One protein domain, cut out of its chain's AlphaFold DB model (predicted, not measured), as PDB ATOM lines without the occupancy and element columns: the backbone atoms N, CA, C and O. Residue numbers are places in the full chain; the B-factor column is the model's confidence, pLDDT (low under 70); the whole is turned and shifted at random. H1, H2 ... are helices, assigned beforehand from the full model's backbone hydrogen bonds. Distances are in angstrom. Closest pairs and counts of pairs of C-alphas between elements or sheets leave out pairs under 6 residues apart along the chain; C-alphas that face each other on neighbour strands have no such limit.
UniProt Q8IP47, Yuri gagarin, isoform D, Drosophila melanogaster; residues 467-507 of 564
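This is residues 467 to 507 of the 564 residues of the protein "Yuri gagarin, isoform D" of Drosophila melanogaster (UniProt Q8IP47). One long straight helix, H2, makes the rod, with the short helix H1 near its first end and residues 467 to 471 running beside its first part; residues 493 to 507 of H2 stick out free. The printed part has 41 residues with two named helices, H1 then H2, and no named strand: all helix. It is extended, with a radius of gyration of the C-alphas of 14.2 A and spans of 46 by 16 by 10 A.

H1, residues 472 to 476, and H2, residues 484 to 507, are close but not clearly touching; their closest C-alphas, of Ile 475 and Pro 484, are 6.5 A apart. Within hydrogen-bond range are 0 of 1 O i to N i+4 pairs in H1, beside 2 of 2 O i to N i+3 pairs, and 18 of 20 O i to N i+4 pairs in H2.

H1 begins at C-alpha 472 (287.762, 244.329, 244.934) and measures 8.3 A. H2, 35.3 A long, ends at C-alpha 507 (276.303, 210.124, 226.702).

The farthest C-alphas, of Glu 478 and Glu 507, are 46.4 A apart. The printed part has no cut, and the H1 to H2 link is short. Residues 467 to 468, 478 to 482 and 498 to 507 have pLDDT under 70.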
ATOM      1  N   SER A 467     279.133 234.552 237.426       61.84
ATOM      2  CA  SER A 467     277.779 235.158 237.359       61.84
ATOM      3  C   SER A 467     277.398 235.903 238.627       61.84
ATOM      4  O   SER A 467     276.252 236.303 238.788       61.84
ATOM      5  N   LYS A 468     278.355 236.032 239.544       66.94
ATOM      6  CA  LYS A 468     278.220 236.774 240.785       66.94
ATOM      7  C   LYS A 468     279.224 237.911 240.694       66.94
ATOM      8  O   LYS A 468     280.419 237.653 240.587       66.94
ATOM      9  N   GLU A 469     278.715 239.132 240.639       72.44
ATOM     10  CA  GLU A 469     279.539 240.337 240.646       72.44
ATOM     11  C   GLU A 469     279.973 240.627 242.086       72.44
ATOM     12  O   GLU A 469     279.157 240.546 243.005       72.44
ATOM     13  N   PHE A 470     281.258 240.929 242.276       76.75
ATOM     14  CA  PHE A 470     281.814 241.404 243.541       76.75
ATOM     15  C   PHE A 470     282.875 242.474 243.265       76.75
ATOM     16  O   PHE A 470     283.582 242.430 242.257       76.75
ATOM     17  N   SER A 471     283.004 243.450 244.158       78.56
ATOM     18  CA  SER A 471     284.027 244.492 244.058       78.56
ATOM     19  C   SER A 471     285.309 244.092 244.784       78.56
ATOM     20  O   SER A 471     285.269 243.515 245.869       78.56
ATOM     21  N   TYR A 472     286.472 244.484 244.247       73.88
ATOM     22  CA  TYR A 472     287.762 244.329 244.934       73.88
ATOM     23  C   TYR A 472     287.735 244.891 246.364       73.88
ATOM     24  O   TYR A 472     288.333 244.307 247.261       73.88
ATOM     25  N   ASN A 473     286.998 245.977 246.604       79.06
ATOM     26  CA  ASN A 473     286.925 246.616 247.919       79.06
ATOM     27  C   ASN A 473     286.172 245.779 248.970       79.06
ATOM     28  O   ASN A 473     286.355 246.012 250.163       79.06
ATOM     29  N   GLU A 474     285.383 244.781 248.560       77.00
ATOM     30  CA  GLU A 474     284.664 243.879 249.473       77.00
ATOM     31  C   GLU A 474     285.612 242.941 250.242       77.00
ATOM     32  O   GLU A 474     285.213 242.369 251.251       77.00
ATOM     33  N   ILE A 475     286.889 242.814 249.841       73.56
ATOM     34  CA  ILE A 475     287.893 242.064 250.628       73.56
ATOM     35  C   ILE A 475     288.276 242.755 251.937       73.56
ATOM     36  O   ILE A 475     288.840 242.112 252.820       73.56
ATOM     37  N   TYR A 476     288.030 244.062 252.030       74.69
ATOM     38  CA  TYR A 476     288.313 244.868 253.214       74.69
ATOM     39  C   TYR A 476     287.062 245.083 254.074       74.69
ATOM     40  O   TYR A 476     287.137 245.772 255.090       74.69
ATOM     41  N   ASP A 477     285.920 244.509 253.683       76.69
ATOM     42  CA  ASP A 477     284.694 244.568 254.468       76.69
ATOM     43  C   ASP A 477     284.751 243.538 255.608       76.69
ATOM     44  O   ASP A 477     284.631 242.329 255.401       76.69
ATOM     45  N   GLU A 478     284.931 244.027 256.838       69.44
ATOM     46  CA  GLU A 478     285.007 243.206 258.057       69.44
ATOM     47  C   GLU A 478     283.711 242.426 258.356       69.44
ATOM     48  O   GLU A 478     283.703 241.544 259.220       69.44
ATOM     49  N   SER A 479     282.608 242.724 257.662       69.19
ATOM     50  CA  SER A 479     281.339 242.011 257.814       69.19
ATOM     51  C   SER A 479     281.273 240.688 257.033       69.19
ATOM     52  O   SER A 479     280.451 239.824 257.367       69.19
ATOM     53  N   SER A 480     282.156 240.475 256.048       64.06
ATOM     54  CA  SER A 480     282.216 239.231 255.276       64.06
ATOM     55  C   SER A 480     283.130 238.201 255.943       64.06
ATOM     56  O   SER A 480     284.307 238.440 256.197       64.06
ATOM     57  N   LYS A 481     282.601 236.999 256.204       69.62
ATOM     58  CA  LYS A 481     283.387 235.880 256.764       69.62
ATOM     59  C   LYS A 481     284.215 235.132 255.722       69.62
ATOM     60  O   LYS A 481     285.080 234.342 256.097       69.62
ATOM     61  N   GLU A 482     283.949 235.347 254.439       69.62
ATOM     62  CA  GLU A 482     284.582 234.621 253.341       69.62
ATOM     63  C   GLU A 482     285.169 235.592 252.317       69.62
ATOM     64  O   GLU A 482     284.610 236.654 252.043       69.62
ATOM     65  N   ASN A 483     286.326 235.228 251.758       78.69
ATOM     66  CA  ASN A 483     286.979 236.038 250.740       78.69
ATOM     67  C   ASN A 483     286.155 235.978 249.435       78.69
ATOM     68  O   ASN A 483     286.001 234.881 248.886       78.69
ATOM     69  N   PRO A 484     285.681 237.121 248.901       76.50
ATOM     70  CA  PRO A 484     284.775 237.158 247.752       76.50
ATOM     71  C   PRO A 484     285.398 236.591 246.464       76.50
ATOM     72  O   PRO A 484     284.684 235.996 245.650       76.50
ATOM     73  N   PHE A 485     286.730 236.657 246.317       79.19
ATOM     74  CA  PHE A 485     287.449 235.962 245.244       79.19
ATOM     75  C   PHE A 485     287.272 234.446 245.363       79.19
ATOM     76  O   PHE A 485     286.931 233.773 244.392       79.19
ATOM     77  N   CYS A 486     287.481 233.900 246.561       82.00
ATOM     78  CA  CYS A 486     287.407 232.464 246.811       82.00
ATOM     79  C   CYS A 486     285.979 231.932 246.664       82.00
ATOM     80  O   CYS A 486     285.798 230.876 246.063       82.00
ATOM     81  N   THR A 487     284.976 232.662 247.163       80.56
ATOM     82  CA  THR A 487     283.563 232.268 247.054       80.56
ATOM     83  C   THR A 487     283.121 232.219 245.592       80.56
ATOM     84  O   THR A 487     282.548 231.227 245.150       80.56
ATOM     85  N   THR A 488     283.466 233.237 244.796       78.62
ATOM     86  CA  THR A 488     283.078 233.290 243.377       78.62
ATOM     87  C   THR A 488     283.810 232.238 242.539       78.62
ATOM     88  O   THR A 488     283.199 231.590 241.691       78.62
ATOM     89  N   ILE A 489     285.102 232.001 242.804       79.69
ATOM     90  CA  ILE A 489     285.867 230.932 242.144       79.69
ATOM     91  C   ILE A 489     285.294 229.551 242.499       79.69
ATOM     92  O   ILE A 489     285.141 228.709 241.613       79.69
ATOM     93  N   ALA A 490     284.945 229.309 243.766       81.25
ATOM     94  CA  ALA A 490     284.317 228.060 244.193       81.25
ATOM     95  C   ALA A 490     282.964 227.836 243.492       81.25
ATOM     96  O   ALA A 490     282.730 226.747 242.965       81.25
ATOM     97  N   ASP A 491     282.134 228.880 243.385       78.81
ATOM     98  CA  ASP A 491     280.858 228.845 242.656       78.81
ATOM     99  C   ASP A 491     281.048 228.557 241.155       78.81
ATOM    100  O   ASP A 491     280.211 227.901 240.528       78.81
ATOM    101  N   MET A 492     282.134 229.045 240.546       78.69
ATOM    102  CA  MET A 492     282.471 228.745 239.149       78.69
ATOM    103  C   MET A 492     282.897 227.285 238.957       78.69
ATOM    104  O   MET A 492     282.485 226.654 237.982       78.69
ATOM    105  N   PHE A 493     283.707 226.731 239.867       79.44
ATOM    106  CA  PHE A 493     284.105 225.320 239.814       79.44
ATOM    107  C   PHE A 493     282.926 224.380 240.064       79.44
ATOM    108  O   PHE A 493     282.793 223.395 239.342       79.44
ATOM    109  N   ALA A 494     282.051 224.705 241.020       78.88
ATOM    110  CA  ALA A 494     280.830 223.944 241.274       78.88
ATOM    111  C   ALA A 494     279.941 223.888 240.023       78.88
ATOM    112  O   ALA A 494     279.498 222.815 239.628       78.88
ATOM    113  N   ARG A 495     279.781 225.017 239.321       73.81
ATOM    114  CA  ARG A 495     279.005 225.065 238.077       73.81
ATOM    115  C   ARG A 495     279.644 224.322 236.918       73.81
ATOM    116  O   ARG A 495     278.930 223.639 236.198       73.81
ATOM    117  N   LYS A 496     280.965 224.411 236.734       73.81
ATOM    118  CA  LYS A 496     281.656 223.580 235.733       73.81
ATOM    119  C   LYS A 496     281.480 222.094 236.029       73.81
ATOM    120  O   LYS A 496     281.204 221.335 235.110       73.81
ATOM    121  N   PHE A 497     281.572 221.702 237.297       72.25
ATOM    122  CA  PHE A 497     281.358 220.324 237.724       72.25
ATOM    123  C   PHE A 497     279.915 219.860 237.461       72.25
ATOM    124  O   PHE A 497     279.717 218.782 236.913       72.25
ATOM    125  N   GLU A 498     278.906 220.689 237.751       69.94
ATOM    126  CA  GLU A 498     277.499 220.414 237.415       69.94
ATOM    127  C   GLU A 498     277.256 220.354 235.895       69.94
ATOM    128  O   GLU A 498     276.481 219.528 235.414       69.94
ATOM    129  N   GLN A 499     277.933 221.196 235.111       63.78
ATOM    130  CA  GLN A 499     277.823 221.232 233.649       63.78
ATOM    131  C   GLN A 499     278.492 220.012 232.988       63.78
ATOM    132  O   GLN A 499     277.955 219.469 232.024       63.78
ATOM    133  N   GLU A 500     279.621 219.549 233.532       65.56
ATOM    134  CA  GLU A 500     280.293 218.304 233.139       65.56
ATOM    135  C   GLU A 500     279.481 217.069 233.566       65.56
ATOM    136  O   GLU A 500     279.349 216.126 232.788       65.56
ATOM    137  N   GLN A 501     278.853 217.081 234.746       59.41
ATOM    138  CA  GLN A 501     277.993 215.988 235.214       59.41
ATOM    139  C   GLN A 501     276.719 215.856 234.357       59.41
ATOM    140  O   GLN A 501     276.362 214.745 233.969       59.41
ATOM    141  N   ASN A 502     276.114 216.981 233.957       56.69
ATOM    142  CA  ASN A 502     274.975 217.018 233.031       56.69
ATOM    143  C   ASN A 502     275.352 216.670 231.573       56.69
ATOM    144  O   ASN A 502     274.483 216.268 230.802       56.69
ATOM    145  N   GLN A 503     276.624 216.805 231.169       52.72
ATOM    146  CA  GLN A 503     277.114 216.308 229.870       52.72
ATOM    147  C   GLN A 503     277.373 214.796 229.883       52.72
ATOM    148  O   GLN A 503     277.080 214.121 228.898       52.72
ATOM    149  N   VAL A 504     277.856 214.240 230.999       51.25
ATOM    150  CA  VAL A 504     278.055 212.788 231.153       51.25
ATOM    151  C   VAL A 504     276.718 212.036 231.267       51.25
ATOM    152  O   VAL A 504     276.625 210.890 230.825       51.25
ATOM    153  N   GLU A 505     275.658 212.676 231.772       43.12
ATOM    154  CA  GLU A 505     274.313 212.081 231.870       43.12
ATOM    155  C   GLU A 505     273.586 211.949 230.511       43.12
ATOM    156  O   GLU A 505     272.597 211.226 230.412       43.12
ATOM    157  N   ILE A 506     274.098 212.575 229.440       50.00
ATOM    158  CA  ILE A 506     273.536 212.471 228.078       50.00
ATOM    159  C   ILE A 506     274.257 211.406 227.224       50.00
ATOM    160  O   ILE A 506     273.683 210.925 226.248       50.00
ATOM    161  N   GLU A 507     275.471 210.968 227.585       39.94
ATOM    162  CA  GLU A 507     276.303 210.124 226.702       39.94
ATOM    163  C   GLU A 507     276.744 208.763 227.282       39.94
ATOM    164  O   GLU A 507     277.596 208.098 226.696       39.94
TER     165      GLU A 507